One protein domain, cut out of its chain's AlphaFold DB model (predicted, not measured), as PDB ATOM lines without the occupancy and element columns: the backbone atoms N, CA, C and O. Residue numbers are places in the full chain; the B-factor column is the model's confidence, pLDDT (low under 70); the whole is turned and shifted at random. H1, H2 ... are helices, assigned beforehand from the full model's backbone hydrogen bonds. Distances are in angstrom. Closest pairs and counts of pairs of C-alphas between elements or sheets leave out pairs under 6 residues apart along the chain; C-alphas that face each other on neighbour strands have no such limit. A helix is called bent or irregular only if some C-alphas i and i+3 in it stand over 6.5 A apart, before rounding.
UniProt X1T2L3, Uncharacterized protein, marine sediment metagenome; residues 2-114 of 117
ATOM      1  N   GLY A   2      56.218 -26.890 -31.128       64.00
ATOM      2  CA  GLY A   2      55.966 -25.448 -30.892       64.00
ATOM      3  C   GLY A   2      56.522 -24.475 -31.953       64.00
ATOM      4  O   GLY A   2      55.848 -23.511 -32.299       64.00
ATOM      5  N   ASN A   3      57.704 -24.745 -32.522       84.44
ATOM      6  CA  ASN A   3      58.290 -23.886 -33.567       84.44
ATOM      7  C   ASN A   3      57.571 -23.981 -34.920       84.44
ATOM      8  O   ASN A   3      57.445 -22.979 -35.611       84.44
ATOM      9  N   GLU A   4      57.090 -25.169 -35.288       92.94
ATOM     10  CA  GLU A   4      56.421 -25.396 -36.573       92.94
ATOM     11  C   GLU A   4      55.030 -24.752 -36.598       92.94
ATOM     12  O   GLU A   4      54.684 -24.067 -37.553       92.94
ATOM     13  N   LEU A   5      54.267 -24.891 -35.509       92.19
ATOM     14  CA  LEU A   5      52.947 -24.274 -35.377       92.19
ATOM     15  C   LEU A   5      53.019 -22.742 -35.443       92.19
ATOM     16  O   LEU A   5      52.234 -22.119 -36.152       92.19
ATOM     17  N   ASN A   6      53.982 -22.138 -34.742       91.62
ATOM     18  CA  ASN A   6      54.178 -20.688 -34.770       91.62
ATOM     19  C   ASN A   6      54.609 -20.193 -36.157       91.62
ATOM     20  O   ASN A   6      54.108 -19.166 -36.608       91.62
ATOM     21  N   ALA A   7      55.490 -20.928 -36.846       92.44
ATOM     22  CA  ALA A   7      55.892 -20.604 -38.213       92.44
ATOM     23  C   ALA A   7      54.703 -20.682 -39.187       92.44
ATOM     24  O   ALA A   7      54.484 -19.755 -39.958       92.44
ATOM     25  N   ALA A   8      53.880 -21.728 -39.092       93.56
ATOM     26  CA  ALA A   8      52.699 -21.887 -39.935       93.56
ATOM     27  C   ALA A   8      51.654 -20.776 -39.718       93.56
ATOM     28  O   ALA A   8      51.073 -20.279 -40.681       93.56
ATOM     29  N   ILE A   9      51.434 -20.342 -38.469       92.00
ATOM     30  CA  ILE A   9      50.545 -19.208 -38.157       92.00
ATOM     31  C   ILE A   9      51.112 -17.893 -38.706       92.00
ATOM     32  O   ILE A   9      50.346 -17.069 -39.211       92.00
ATOM     33  N   ALA A  10      52.428 -17.685 -38.607       91.19
ATOM     34  CA  ALA A  10      53.085 -16.499 -39.148       91.19
ATOM     35  C   ALA A  10      52.967 -16.450 -40.678       91.19
ATOM     36  O   ALA A  10      52.485 -15.454 -41.206       91.19
ATOM     37  N   GLU A  11      53.279 -17.546 -41.374       93.69
ATOM     38  CA  GLU A  11      53.136 -17.640 -42.833       93.69
ATOM     39  C   GLU A  11      51.685 -17.421 -43.288       93.69
ATOM     40  O   GLU A  11      51.443 -16.695 -44.249       93.69
ATOM     41  N   LEU A  12      50.702 -17.984 -42.572       92.88
ATOM     42  CA  LEU A  12      49.287 -17.733 -42.855       92.88
ATOM     43  C   LEU A  12      48.904 -16.261 -42.635       92.88
ATOM     44  O   LEU A  12      48.126 -15.697 -43.407       92.88
ATOM     45  N   SER A  13      49.447 -15.625 -41.597       90.69
ATOM     46  CA  SER A  13      49.205 -14.205 -41.331       90.69
ATOM     47  C   SER A  13      49.794 -13.326 -42.428       90.69
ATOM     48  O   SER A  13      49.082 -12.478 -42.953       90.69
ATOM     49  N   GLU A  14      51.039 -13.577 -42.832       91.44
ATOM     50  CA  GLU A  14      51.701 -12.856 -43.922       91.44
ATOM     51  C   GLU A  14      50.978 -13.040 -45.261       91.44
ATOM     52  O   GLU A  14      50.792 -12.071 -46.000       91.44
ATOM     53  N   ALA A  15      50.537 -14.266 -45.566       91.62
ATOM     54  CA  ALA A  15      49.760 -14.549 -46.765       91.62
ATOM     55  C   ALA A  15      48.440 -13.770 -46.763       91.62
ATOM     56  O   ALA A  15      48.101 -13.136 -47.761       91.62
ATOM     57  N   ASN A  16      47.719 -13.752 -45.637       89.50
ATOM     58  CA  ASN A  16      46.464 -13.015 -45.562       89.50
ATOM     59  C   ASN A  16      46.667 -11.491 -45.591       89.50
ATOM     60  O   ASN A  16      45.907 -10.785 -46.245       89.50
ATOM     61  N   GLU A  17      47.698 -10.962 -44.929       88.88
ATOM     62  CA  GLU A  17      48.042  -9.540 -45.031       88.88
ATOM     63  C   GLU A  17      48.327  -9.137 -46.477       88.88
ATOM     64  O   GLU A  17      47.858  -8.091 -46.928       88.88
ATOM     65  N   PHE A  18      49.032  -9.989 -47.222       91.69
ATOM     66  CA  PHE A  18      49.291  -9.751 -48.632       91.69
ATOM     67  C   PHE A  18      48.018  -9.811 -49.482       91.69
ATOM     68  O   PHE A  18      47.784  -8.901 -50.268       91.69
ATOM     69  N   ILE A  19      47.161 -10.820 -49.282       91.00
ATOM     70  CA  ILE A  19      45.859 -10.934 -49.962       91.00
ATOM     71  C   ILE A  19      45.003  -9.681 -49.734       91.00
ATOM     72  O   ILE A  19      44.401  -9.148 -50.671       91.00
ATOM     73  N   MET A  20      44.961  -9.190 -48.495       87.38
ATOM     74  CA  MET A  20      44.229  -7.974 -48.154       87.38
ATOM     75  C   MET A  20      44.833  -6.747 -48.838       87.38
ATOM     76  O   MET A  20      44.088  -5.950 -49.403       87.38
ATOM     77  N   TYR A  21      46.160  -6.626 -48.844       90.06
ATOM     78  CA  TYR A  21      46.865  -5.543 -49.525       90.06
ATOM     79  C   TYR A  21      46.579  -5.524 -51.032       90.06
ATOM     80  O   TYR A  21      46.118  -4.507 -51.543       90.06
ATOM     81  N   ILE A  22      46.753  -6.643 -51.739       91.81
ATOM     82  CA  ILE A  22      46.530  -6.677 -53.191       91.81
ATOM     83  C   ILE A  22      45.057  -6.447 -53.563       91.81
ATOM     84  O   ILE A  22      44.770  -5.925 -54.632       91.81
ATOM     85  N   SER A  23      44.113  -6.752 -52.659       88.19
ATOM     86  CA  SER A  23      42.690  -6.440 -52.857       88.19
ATOM     87  C   SER A  23      42.388  -4.933 -52.868       88.19
ATOM     88  O   SER A  23      41.278  -4.520 -53.217       88.19
ATOM     89  N   GLU A  24      43.325  -4.101 -52.401       87.81
ATOM     90  CA  GLU A  24      43.256  -2.634 -52.401       87.81
ATOM     91  C   GLU A  24      43.878  -1.992 -53.632       87.81
ATOM     92  O   GLU A  24      43.631  -0.809 -53.868       87.81
ATOM     93  N   LEU A  25      44.603  -2.764 -54.433       90.62
ATOM     94  CA  LEU A  25      45.285  -2.258 -55.606       90.62
ATOM     95  C   LEU A  25      44.352  -2.205 -56.829       90.62
ATOM     96  O   LEU A  25      43.422  -3.012 -56.955       90.62
ATOM     97  N   PRO A  26      44.603  -1.275 -57.766       92.19
ATOM     98  CA  PRO A  26      44.138  -1.399 -59.140       92.19
ATOM     99  C   PRO A  26      44.565  -2.738 -59.758       92.19
ATOM    100  O   PRO A  26      45.556  -3.339 -59.353       92.19
ATOM    101  N   THR A  27      43.837  -3.203 -60.774       89.12
ATOM    102  CA  THR A  27      44.078  -4.520 -61.389       89.12
ATOM    103  C   THR A  27      45.507  -4.712 -61.892       89.12
ATOM    104  O   THR A  27      46.078  -5.769 -61.654       89.12
ATOM    105  N   GLU A  28      46.075  -3.721 -62.581       90.62
ATOM    106  CA  GLU A  28      47.435  -3.814 -63.130       90.62
ATOM    107  C   GLU A  28      48.469  -3.947 -62.002       90.62
ATOM    108  O   GLU A  28      49.229  -4.912 -61.979       90.62
ATOM    109  N   GLU A  29      48.395  -3.076 -60.991       95.25
ATOM    110  CA  GLU A  29      49.271  -3.114 -59.811       95.25
ATOM    111  C   GLU A  29      49.130  -4.420 -59.008       95.25
ATOM    112  O   GLU A  29      50.116  -4.956 -58.510       95.25
ATOM    113  N   MET A  30      47.914  -4.969 -58.897       93.81
ATOM    114  CA  MET A  30      47.678  -6.269 -58.262       93.81
ATOM    115  C   MET A  30      48.444  -7.388 -58.973       93.81
ATOM    116  O   MET A  30      49.058  -8.222 -58.308       93.81
ATOM    117  N   VAL A  31      48.387  -7.433 -60.308       91.06
ATOM    118  CA  VAL A  31      49.061  -8.474 -61.097       91.06
ATOM    119  C   VAL A  31      50.576  -8.336 -60.973       91.06
ATOM    120  O   VAL A  31      51.233  -9.324 -60.656       91.06
ATOM    121  N   GLU A  32      51.110  -7.123 -61.134       93.31
ATOM    122  CA  GLU A  32      52.547  -6.845 -60.997       93.31
ATOM    123  C   GLU A  32      53.078  -7.256 -59.619       93.31
ATOM    124  O   GLU A  32      54.133  -7.877 -59.487       93.31
ATOM    125  N   GLU A  33      52.325  -6.946 -58.566       95.44
ATOM    126  CA  GLU A  33      52.736  -7.239 -57.203       95.44
ATOM    127  C   GLU A  33      52.661  -8.742 -56.880       95.44
ATOM    128  O   GLU A  33      53.523  -9.276 -56.170       95.44
ATOM    129  N   VAL A  34      51.673  -9.452 -57.438       93.56
ATOM    130  CA  VAL A  34      51.597 -10.917 -57.361       93.56
ATOM    131  C   VAL A  34      52.736 -11.567 -58.144       93.56
ATOM    132  O   VAL A  34      53.372 -12.474 -57.614       93.56
ATOM    133  N   GLU A  35      53.060 -11.091 -59.345       92.81
ATOM    134  CA  GLU A  35      54.197 -11.579 -60.134       92.81
ATOM    135  C   GLU A  35      55.525 -11.384 -59.394       92.81
ATOM    136  O   GLU A  35      56.337 -12.307 -59.294       92.81
ATOM    137  N   ARG A  36      55.710 -10.216 -58.775       94.62
ATOM    138  CA  ARG A  36      56.906  -9.893 -57.996       94.62
ATOM    139  C   ARG A  36      57.069 -10.784 -56.763       94.62
ATOM    140  O   ARG A  36      58.194 -11.162 -56.427       94.62
ATOM    141  N   ARG A  37      55.982 -11.071 -56.036       92.19
ATOM    142  CA  ARG A  37      56.036 -11.790 -54.747       92.19
ATOM    143  C   ARG A  37      55.846 -13.301 -54.877       92.19
ATOM    144  O   ARG A  37      56.356 -14.045 -54.041       92.19
ATOM    145  N   ALA A  38      55.120 -13.749 -55.892       90.88
ATOM    146  CA  ALA A  38      54.768 -15.142 -56.132       90.88
ATOM    147  C   ALA A  38      54.890 -15.494 -57.630       90.88
ATOM    148  O   ALA A  38      53.900 -15.887 -58.250       90.88
ATOM    149  N   PRO A  39      56.098 -15.424 -58.224       91.62
ATOM    150  CA  PRO A  39      56.292 -15.724 -59.647       91.62
ATOM    151  C   PRO A  39      55.856 -17.152 -60.016       91.62
ATOM    152  O   PRO A  39      55.313 -17.378 -61.091       91.62
ATOM    153  N   SER A  40      55.974 -18.109 -59.089       90.25
ATOM    154  CA  SER A  40      55.507 -19.488 -59.293       90.25
ATOM    155  C   SER A  40      53.987 -19.615 -59.450       90.25
ATOM    156  O   SER A  40      53.511 -20.578 -60.050       90.25
ATOM    157  N   PHE A  41      53.205 -18.661 -58.936       89.94
ATOM    158  CA  PHE A  41      51.770 -18.604 -59.203       89.94
ATOM    159  C   PHE A  41      51.482 -18.124 -60.631       89.94
ATOM    160  O   PHE A  41      50.571 -18.645 -61.273       89.94
ATOM    161  N   ILE A  42      52.278 -17.186 -61.153       89.06
ATOM    162  CA  ILE A  42      52.164 -16.730 -62.544       89.06
ATOM    163  C   ILE A  42      52.499 -17.873 -63.501       89.06
ATOM    164  O   ILE A  42      51.680 -18.205 -64.354       89.06
ATOM    165  N   GLU A  43      53.617 -18.568 -63.271       87.88
ATOM    166  CA  GLU A  43      53.972 -19.782 -64.021       87.88
ATOM    167  C   GLU A  43      52.849 -20.832 -63.952       87.88
ATOM    168  O   GLU A  43      52.493 -21.457 -64.953       87.88
ATOM    169  N   HIS A  44      52.236 -21.011 -62.775       87.31
ATOM    170  CA  HIS A  44      51.106 -21.919 -62.618       87.31
ATOM    171  C   HIS A  44      49.926 -21.520 -63.514       87.31
ATOM    172  O   HIS A  44      49.429 -22.375 -64.249       87.31
ATOM    173  N   ILE A  45      49.513 -20.247 -63.508       88.00
ATOM    174  CA  ILE A  45      48.429 -19.734 -64.361       88.00
ATOM    175  C   ILE A  45      48.721 -19.970 -65.844       88.00
ATOM    176  O   ILE A  45      47.830 -20.406 -66.573       88.00
ATOM    177  N   GLU A  46      49.948 -19.713 -66.295       83.94
ATOM    178  CA  GLU A  46      50.341 -19.879 -67.700       83.94
ATOM    179  C   GLU A  46      50.192 -21.326 -68.186       83.94
ATOM    180  O   GLU A  46      49.911 -21.572 -69.361       83.94
ATOM    181  N   THR A  47      50.315 -22.297 -67.277       85.19
ATOM    182  CA  THR A  47      50.105 -23.721 -67.578       85.19
ATOM    183  C   THR A  47      48.648 -24.178 -67.452       85.19
ATOM    184  O   THR A  47      48.319 -25.306 -67.837       85.19
ATOM    185  N   MET A  48      47.743 -23.338 -66.934       82.56
ATOM    186  CA  MET A  48      46.336 -23.701 -66.784       82.56
ATOM    187  C   MET A  48      45.641 -23.761 -68.145       82.56
ATOM    188  O   MET A  48      45.615 -22.797 -68.905       82.56
ATOM    189  N   GLY A  49      44.933 -24.863 -68.412       78.44
ATOM    190  CA  GLY A  49      44.104 -24.982 -69.621       78.44
ATOM    191  C   GLY A  49      42.958 -23.959 -69.700       78.44
ATOM    192  O   GLY A  49      42.366 -23.770 -70.763       78.44
ATOM    193  N   LYS A  50      42.623 -23.306 -68.580       83.19
ATOM    194  CA  LYS A  50      41.684 -22.182 -68.495       83.19
ATOM    195  C   LYS A  50      42.255 -21.126 -67.538       83.19
ATOM    196  O   LYS A  50      42.034 -21.259 -66.336       83.19
ATOM    197  N   PRO A  51      42.980 -20.116 -68.043       83.25
ATOM    198  CA  PRO A  51      43.481 -19.036 -67.205       83.25
ATOM    199  C   PRO A  51      42.329 -18.150 -66.684       83.25
ATOM    200  O   PRO A  51      41.225 -18.181 -67.252       83.25
ATOM    201  N   PRO A  52      42.569 -17.357 -65.622       87.19
ATOM    202  CA  PRO A  52      41.615 -16.380 -65.103       87.19
ATOM    203  C   PRO A  52      41.150 -15.413 -66.197       87.19
ATOM    204  O   PRO A  52      41.959 -14.945 -66.998       87.19
ATOM    205  N   LYS A  53      39.848 -15.107 -66.248       87.12
ATOM    206  CA  LYS A  53      39.276 -14.224 -67.283       87.12
ATOM    207  C   LYS A  53      38.968 -12.828 -66.770       87.12
ATOM    208  O   LYS A  53      38.827 -11.905 -67.569       87.12
ATOM    209  N   THR A  54      38.823 -12.686 -65.458       89.00
ATOM    210  CA  THR A  54      38.525 -11.418 -64.801       89.00
ATOM    211  C   THR A  54      39.542 -11.127 -63.695       89.00
ATOM    212  O   THR A  54      40.168 -12.055 -63.178       89.00
ATOM    213  N   PRO A  55      39.696  -9.856 -63.279       86.56
ATOM    214  CA  PRO A  55      40.525  -9.509 -62.122       86.56
ATOM    215  C   PRO A  55      40.086 -10.230 -60.846       86.56
ATOM    216  O   PRO A  55      40.922 -10.616 -60.033       86.56
ATOM    217  N   MET A  56      38.777 -10.447 -60.693       85.31
ATOM    218  CA  MET A  56      38.224 -11.184 -59.562       85.31
ATOM    219  C   MET A  56      38.623 -12.661 -59.616       85.31
ATOM    220  O   MET A  56      39.053 -13.194 -58.600       85.31
ATOM    221  N   ASP A  57      38.569 -13.294 -60.796       89.06
ATOM    222  CA  ASP A  57      39.007 -14.687 -60.978       89.06
ATOM    223  C   ASP A  57      40.499 -14.842 -60.641       89.06
ATOM    224  O   ASP A  57      40.907 -15.839 -60.049       89.06
ATOM    225  N   PHE A  58      41.325 -13.864 -61.034       90.94
ATOM    226  CA  PHE A  58      42.762 -13.871 -60.752       90.94
ATOM    227  C   PHE A  58      43.020 -13.754 -59.250       90.94
ATOM    228  O   PHE A  58      43.763 -14.554 -58.683       90.94
ATOM    229  N   TRP A  59      42.367 -12.788 -58.602       91.12
ATOM    230  CA  TRP A  59      42.468 -12.582 -57.163       91.12
ATOM    231  C   TRP A  59      41.995 -13.812 -56.375       91.12
ATOM    232  O   TRP A  59      42.696 -14.278 -55.476       91.12
ATOM    233  N   GLU A  60      40.842 -14.380 -56.731       89.25
ATOM    234  CA  GLU A  60      40.292 -15.573 -56.085       89.25
ATOM    235  C   GLU A  60      41.200 -16.790 -56.302       89.25
ATOM    236  O   GLU A  60      41.522 -17.504 -55.351       89.25
ATOM    237  N   GLY A  61      41.699 -16.977 -57.529       90.19
ATOM    238  CA  GLY A  61      42.670 -18.016 -57.861       90.19
ATOM    239  C   GLY A  61      43.949 -17.905 -57.033       90.19
ATOM    240  O   GLY A  61      44.429 -18.915 -56.514       90.19
ATOM    241  N   PHE A  62      44.460 -16.688 -56.833       92.50
ATOM    242  CA  PHE A  62      45.622 -16.447 -55.979       92.50
ATOM    243  C   PHE A  62      45.335 -16.791 -54.515       92.50
ATOM    244  O   PHE A  62      46.132 -17.480 -53.879       92.50
ATOM    245  N   CYS A  63      44.182 -16.368 -53.986       91.50
ATOM    246  CA  CYS A  63      43.779 -16.681 -52.614       91.50
ATOM    247  C   CYS A  63      43.718 -18.194 -52.380       91.50
ATOM    248  O   CYS A  63      44.275 -18.699 -51.402       91.50
ATOM    249  N   ILE A  64      43.078 -18.922 -53.299       90.31
ATOM    250  CA  ILE A  64      42.963 -20.382 -53.241       90.31
ATOM    251  C   ILE A  64      44.346 -21.025 -53.312       90.31
ATOM    252  O   ILE A  64      44.646 -21.897 -52.495       90.31
ATOM    253  N   TRP A  65      45.189 -20.599 -54.253       91.19
ATOM    254  CA  TRP A  65      46.526 -21.155 -54.444       91.19
ATOM    255  C   TRP A  65      47.409 -20.949 -53.209       91.19
ATOM    256  O   TRP A  65      47.972 -21.914 -52.690       91.19
ATOM    257  N   ALA A  66      47.471 -19.723 -52.682       92.25
ATOM    258  CA  ALA A  66      48.313 -19.383 -51.539       92.25
ATOM    259  C   ALA A  66      47.890 -20.149 -50.274       92.25
ATOM    260  O   ALA A  66      48.722 -20.754 -49.595       92.25
ATOM    261  N   ILE A  67      46.586 -20.175 -49.976       92.00
ATOM    262  CA  ILE A  67      46.065 -20.850 -48.782       92.00
ATOM    263  C   ILE A  67      46.154 -22.373 -48.932       92.00
ATOM    264  O   ILE A  67      46.532 -23.055 -47.980       92.00
ATOM    265  N   THR A  68      45.867 -22.923 -50.116       89.94
ATOM    266  CA  THR A  68      45.983 -24.371 -50.361       89.94
ATOM    267  C   THR A  68      47.433 -24.833 -50.283       89.94
ATOM    268  O   THR A  68      47.693 -25.861 -49.665       89.94
ATOM    269  N   GLY A  69      48.383 -24.055 -50.809       90.94
ATOM    270  CA  GLY A  69      49.811 -24.351 -50.688       90.94
ATOM    271  C   GLY A  69      50.272 -24.421 -49.229       90.94
ATOM    272  O   GLY A  69      50.957 -25.369 -48.838       90.94
ATOM    273  N   LEU A  70      49.834 -23.475 -48.388       93.00
ATOM    274  CA  LEU A  70      50.100 -23.513 -46.945       93.00
ATOM    275  C   LEU A  70      49.415 -24.700 -46.261       93.00
ATOM    276  O   LEU A  70      50.030 -25.367 -45.429       93.00
ATOM    277  N   ARG A  71      48.165 -24.994 -46.625       91.50
ATOM    278  CA  ARG A  71      47.424 -26.147 -46.105       91.50
ATOM    279  C   ARG A  71      48.120 -27.460 -46.430       91.50
ATOM    280  O   ARG A  71      48.213 -28.308 -45.551       91.50
ATOM    281  N   ASP A  72      48.617 -27.635 -47.648       91.94
ATOM    282  CA  ASP A  72      49.324 -28.852 -48.048       91.94
ATOM    283  C   ASP A  72      50.677 -28.979 -47.347       91.94
ATOM    284  O   ASP A  72      51.003 -30.056 -46.842       91.94
ATOM    285  N   LYS A  73      51.421 -27.872 -47.223       93.62
ATOM    286  CA  LYS A  73      52.683 -27.816 -46.470       93.62
ATOM    287  C   LYS A  73      52.496 -28.169 -44.991       93.62
ATOM    288  O   LYS A  73      53.330 -28.863 -44.419       93.62
ATOM    289  N   TYR A  74      51.400 -27.718 -44.382       93.56
ATOM    290  CA  TYR A  74      51.119 -27.859 -42.950       93.56
ATOM    291  C   TYR A  74      49.958 -28.811 -42.644       93.56
ATOM    292  O   TYR A  74      49.318 -28.694 -41.597       93.56
ATOM    293  N   ARG A  75      49.674 -29.770 -43.534       92.00
ATOM    294  CA  ARG A  75      48.457 -30.599 -43.497       92.00
ATOM    295  C   ARG A  75      48.218 -31.282 -42.149       92.00
ATOM    296  O   ARG A  75      47.089 -31.308 -41.669       92.00
ATOM    297  N   HIS A  76      49.270 -31.797 -41.511       93.06
ATOM    298  CA  HIS A  76      49.205 -32.510 -40.225       93.06
ATOM    299  C   HIS A  76      48.844 -31.624 -39.027       93.06
ATOM    300  O   HIS A  76      48.394 -32.142 -38.007       93.06
ATOM    301  N   ILE A  77      49.024 -30.305 -39.136       93.25
ATOM    302  CA  ILE A  77      48.712 -29.327 -38.080       93.25
ATOM    303  C   ILE A  77      47.721 -28.249 -38.532       93.25
ATOM    304  O   ILE A  77      47.393 -27.365 -37.744       93.25
ATOM    305  N   TRP A  78      47.208 -28.319 -39.764       92.06
ATOM    306  CA  TRP A  78      46.415 -27.252 -40.379       92.06
ATOM    307  C   TRP A  78      45.219 -26.826 -39.528       92.06
ATOM    308  O   TRP A  78      44.980 -25.637 -39.342       92.06
ATOM    309  N   HIS A  79      44.516 -27.788 -38.926       90.38
ATOM    310  CA  HIS A  79      43.393 -27.495 -38.036       90.38
ATOM    311  C   HIS A  79      43.803 -26.657 -36.811       90.38
ATOM    312  O   HIS A  79      43.080 -25.753 -36.399       90.38
ATOM    313  N   GLN A  80      44.978 -26.923 -36.231       92.19
ATOM    314  CA  GLN A  80      45.500 -26.135 -35.111       92.19
ATOM    315  C   GLN A  80      45.958 -24.748 -35.574       92.19
ATOM    316  O   GLN A  80      45.724 -23.766 -34.871       92.19
ATOM    317  N   VAL A  81      46.567 -24.663 -36.763       91.94
ATOM    318  CA  VAL A  81      46.995 -23.401 -37.384       91.94
ATOM    319  C   VAL A  81      45.799 -22.480 -37.598       91.94
ATOM    320  O   VAL A  81      45.806 -21.359 -37.096       91.94
ATOM    321  N   THR A  82      44.747 -22.949 -38.276       91.38
ATOM    322  CA  THR A  82      43.556 -22.135 -38.559       91.38
ATOM    323  C   THR A  82      42.811 -21.761 -37.284       91.38
ATOM    324  O   THR A  82      42.429 -20.602 -37.118       91.38
ATOM    325  N   TYR A  83      42.666 -22.695 -36.337       91.00
ATOM    326  CA  TYR A  83      42.062 -22.408 -35.037       91.00
ATOM    327  C   TYR A  83      42.793 -21.271 -34.315       91.00
ATOM    328  O   TYR A  83      42.171 -20.270 -33.950       91.00
ATOM    329  N   LEU A  84      44.110 -21.388 -34.131       90.88
ATOM    330  CA  LEU A  84      44.895 -20.374 -33.427       90.88
ATOM    331  C   LEU A  84      44.951 -19.056 -34.195       90.88
ATOM    332  O   LEU A  84      44.873 -17.995 -33.576       90.88
ATOM    333  N   TYR A  85      45.007 -19.115 -35.525       89.31
ATOM    334  CA  TYR A  85      44.925 -17.945 -36.384       89.31
ATOM    335  C   TYR A  85      43.645 -17.147 -36.114       89.31
ATOM    336  O   TYR A  85      43.731 -15.975 -35.747       89.31
ATOM    337  N   PHE A  86      42.462 -17.764 -36.186       87.06
ATOM    338  CA  PHE A  86      41.190 -17.067 -35.939       87.06
ATOM    339  C   PHE A  86      41.049 -16.521 -34.508       87.06
ATOM    340  O   PHE A  86      40.335 -15.542 -34.284       87.06
ATOM    341  N   HIS A  87      41.753 -17.107 -33.537       87.38
ATOM    342  CA  HIS A  87      41.745 -16.652 -32.145       87.38
ATOM    343  C   HIS A  87      42.865 -15.649 -31.818       87.38
ATOM    344  O   HIS A  87      42.888 -15.094 -30.713       87.38
ATOM    345  N   SER A  88      43.761 -15.365 -32.767       84.44
ATOM    346  CA  SER A  88      44.877 -14.443 -32.575       84.44
ATOM    347  C   SER A  88      44.418 -12.979 -32.507       84.44
ATOM    348  O   SER A  88      43.375 -12.578 -33.039       84.44
ATOM    349  N   LYS A  89      45.209 -12.134 -31.832       81.50
ATOM    350  CA  LYS A  89      44.960 -10.683 -31.806       81.50
ATOM    351  C   LYS A  89      45.216 -10.038 -33.167       81.50
ATOM    352  O   LYS A  89      44.562  -9.045 -33.480       81.50
ATOM    353  N   ASP A  90      46.139 -10.580 -33.951       76.44
ATOM    354  CA  ASP A  90      46.535  -9.995 -35.230       76.44
ATOM    355  C   ASP A  90      45.477 -10.239 -36.301       76.44
ATOM    356  O   ASP A  90      45.053  -9.288 -36.953       76.44
ATOM    357  N   THR A  91      44.876 -11.429 -36.341       78.19
ATOM    358  CA  THR A  91      43.709 -11.694 -37.194       78.19
ATOM    359  C   THR A  91      42.551 -10.761 -36.864       78.19
ATOM    360  O   THR A  91      41.959 -10.175 -37.763       78.19
ATOM    361  N   LYS A  92      42.271 -10.495 -35.582       80.38
ATOM    362  CA  LYS A  92      41.248  -9.502 -35.201       80.38
ATOM    363  C   LYS A  92      41.569  -8.092 -35.712       80.38
ATOM    364  O   LYS A  92      40.644  -7.356 -36.052       80.38
ATOM    365  N   LYS A  93      42.844  -7.688 -35.773       79.00
ATOM    366  CA  LYS A  93      43.246  -6.399 -36.367       79.00
ATOM    367  C   LYS A  93      43.049  -6.400 -37.880       79.00
ATOM    368  O   LYS A  93      42.519  -5.421 -38.395       79.00
ATOM    369  N   ILE A  94      43.430  -7.484 -38.559       73.44
ATOM    370  CA  ILE A  94      43.244  -7.648 -40.005       73.44
ATOM    371  C   ILE A  94      41.751  -7.578 -40.347       73.44
ATOM    372  O   ILE A  94      41.361  -6.749 -41.162       73.44
ATOM    373  N   ILE A  95      40.896  -8.321 -39.634       74.00
ATOM    374  CA  ILE A  95      39.431  -8.277 -39.791       74.00
ATOM    375  C   ILE A  95      38.890  -6.864 -39.552       74.00
ATOM    376  O   ILE A  95      38.057  -6.373 -40.310       74.00
ATOM    377  N   ASN A  96      39.350  -6.186 -38.498       76.50
ATOM    378  CA  ASN A  96      38.894  -4.830 -38.196       76.50
ATOM    379  C   ASN A  96      39.289  -3.817 -39.280       76.50
ATOM    380  O   ASN A  96      38.490  -2.928 -39.568       76.50
ATOM    381  N   LYS A  97      40.475  -3.957 -39.887       70.31
ATOM    382  CA  LYS A  97      40.890  -3.162 -41.054       70.31
ATOM    383  C   LYS A  97      40.065  -3.515 -42.294       70.31
ATOM    384  O   LYS A  97      39.650  -2.622 -43.020       70.31
ATOM    385  N   ALA A  98      39.731  -4.792 -42.465       67.44
ATOM    386  CA  ALA A  98      38.928  -5.308 -43.568       67.44
ATOM    387  C   ALA A  98      37.426  -4.961 -43.487       67.44
ATOM    388  O   ALA A  98      36.673  -5.334 -44.382       67.44
ATOM    389  N   LYS A  99      36.950  -4.249 -42.449       64.44
ATOM    390  CA  LYS A  99      35.519  -3.914 -42.273       64.44
ATOM    391  C   LYS A  99      34.908  -3.123 -43.432       64.44
ATOM    392  O   LYS A  99      33.711  -3.247 -43.671       64.44
ATOM    393  N   SER A 100      35.703  -2.346 -44.166       63.34
ATOM    394  CA  SER A 100      35.272  -1.661 -45.395       63.34
ATOM    395  C   SER A 100      35.136  -2.603 -46.602       63.34
ATOM    396  O   SER A 100      34.552  -2.220 -47.611       63.34
ATOM    397  N   LYS A 101      35.637  -3.842 -46.499       70.75
ATOM    398  CA  LYS A 101      35.681  -4.872 -47.547       70.75
ATOM    399  C   LYS A 101      35.243  -6.240 -47.017       70.75
ATOM    400  O   LYS A 101      35.908  -7.255 -47.220       70.75
ATOM    401  N   ALA A 102      34.084  -6.275 -46.360       75.00
ATOM    402  CA  ALA A 102      33.520  -7.495 -45.778       75.00
ATOM    403  C   ALA A 102      33.416  -8.666 -46.778       75.00
ATOM    404  O   ALA A 102      33.565  -9.816 -46.376       75.00
ATOM    405  N   ALA A 103      33.213  -8.385 -48.071       76.75
ATOM    406  CA  ALA A 103      33.162  -9.401 -49.126       76.75
ATOM    407  C   ALA A 103      34.512 -10.115 -49.338       76.75
ATOM    408  O   ALA A 103      34.544 -11.340 -49.396       76.75
ATOM    409  N   VAL A 104      35.619  -9.362 -49.374       78.94
ATOM    410  CA  VAL A 104      36.989  -9.894 -49.519       78.94
ATOM    411  C   VAL A 104      37.313 -10.798 -48.332       78.94
ATOM    412  O   VAL A 104      37.692 -11.952 -48.512       78.94
ATOM    413  N   TRP A 105      37.072 -10.302 -47.114       83.44
ATOM    414  CA  TRP A 105      37.266 -11.097 -45.903       83.44
ATOM    415  C   TRP A 105      36.398 -12.363 -45.894       83.44
ATOM    416  O   TRP A 105      36.895 -13.431 -45.554       83.44
ATOM    417  N   SER A 106      35.126 -12.265 -46.291       84.44
ATOM    418  CA  SER A 106      34.217 -13.420 -46.311       84.44
ATOM    419  C   SER A 106      34.710 -14.520 -47.252       84.44
ATOM    420  O   SER A 106      34.613 -15.693 -46.901       84.44
ATOM    421  N   ALA A 107      35.271 -14.163 -48.411       84.50
ATOM    422  CA  ALA A 107      35.842 -15.130 -49.346       84.50
ATOM    423  C   ALA A 107      37.097 -15.814 -48.773       84.50
ATOM    424  O   ALA A 107      37.179 -17.040 -48.774       84.50
ATOM    425  N   VAL A 108      38.033 -15.056 -48.188       85.62
ATOM    426  CA  VAL A 108      39.215 -15.633 -47.512       85.62
ATOM    427  C   VAL A 108      38.789 -16.537 -46.352       85.62
ATOM    428  O   VAL A 108      39.292 -17.650 -46.203       85.62
ATOM    429  N   GLU A 109      37.835 -16.091 -45.534       87.38
ATOM    430  CA  GLU A 109      37.304 -16.870 -44.418       87.38
ATOM    431  C   GLU A 109      36.660 -18.176 -44.896       87.38
ATOM    432  O   GLU A 109      36.859 -19.211 -44.259       87.38
ATOM    433  N   GLN A 110      35.932 -18.151 -46.017       86.25
ATOM    434  CA  GLN A 110      35.405 -19.359 -46.646       86.25
ATOM    435  C   GLN A 110      36.530 -20.296 -47.084       86.25
ATOM    436  O   GLN A 110      36.489 -21.456 -46.696       86.25
ATOM    437  N   ILE A 111      37.568 -19.813 -47.772       85.94
ATOM    438  CA  ILE A 111      38.706 -20.648 -48.205       85.94
ATOM    439  C   ILE A 111      39.423 -21.284 -47.000       85.94
ATOM    440  O   ILE A 111      39.785 -22.459 -47.032       85.94
ATOM    441  N   LEU A 112      39.599 -20.535 -45.907       85.44
ATOM    442  CA  LEU A 112      40.233 -21.034 -44.681       85.44
ATOM    443  C   LEU A 112      39.379 -22.066 -43.936       85.44
ATOM    444  O   LEU A 112      39.927 -22.962 -43.289       85.44
ATOM    445  N   LYS A 113      38.049 -21.915 -43.985       81.50
ATOM    446  CA  LYS A 113      37.086 -22.818 -43.341       81.50
ATOM    447  C   LYS A 113      36.695 -23.997 -44.213       81.50
ATOM    448  O   LYS A 113      36.168 -24.966 -43.663       81.50
ATOM    449  N   ASP A 114      36.908 -23.924 -45.525       79.31
ATOM    450  CA  ASP A 114      36.547 -24.994 -46.438       79.31
ATOM    451  C   ASP A 114      37.436 -26.207 -46.152       79.31
ATOM    452  O   ASP A 114      38.598 -26.324 -46.554       79.31
TER     453      ASP A 114
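This is residues 2 to 114 of the 117 residues of an uncharacterized protein of marine sediment metagenome (UniProt X1T2L3). Two long helices, H1 and H4, run side by side in opposite ways as the core; H2 follows the last residue of H1 and makes a corner with H3, while H5 slants across the first half of H1. The bent helix H6 closes the domain: its arm H6a runs beside H1, and H6b folds back to pack on H4. The printed part has 113 residues with six named helices, H1 to H6 in order, and no named strand: all helix. It is compact, with a radius of gyration of the C-alphas of 14.1 A and spans of 38 by 32 by 24 A.

H1, residues 2 to 22, begins at C-alpha 2 (55.966, -25.448, -30.892) and is 30.6 A long. H2 is residues 27 to 37, H3 residues 39 to 47. H4, residues 55 to 73, measures 27.0 A; H5 is residues 78 to 87. H6, residues 89 to 113, is one helix by its hydrogen bonds but bent, C-alphas 100 and 103 being 8.8 A apart. Its arms are H6a, residues 89 to 100, irregular with C-alphas 97 and 100 7.3 A apart, and H6b, residues 103 to 113, ending at C-alpha 113 (37.086, -22.818, -43.341).

H1, the hub, touches H4 at a shallow tilt of 4 degrees, closest C-alphas Ile 19 and Cys 63, 6.7 A. H1, H2 and H4 form a bundle, helices side by side. H5 touches H1 at Val 81 and Ile 9, 5.5 A. H6b touches H4 at Ile 111 and Ile 64, 6.6 A. H2 and H3 touch only at the corner. Every O i to N i+4 pair is within hydrogen-bond range except in H6a, 7 of 8.

The C-alphas of Gly 2 and Lys 53 are farthest apart, 41.6 A. The printed part has no cut and no long link. Residues 2 and 98 to 100 have pLDDT under 70.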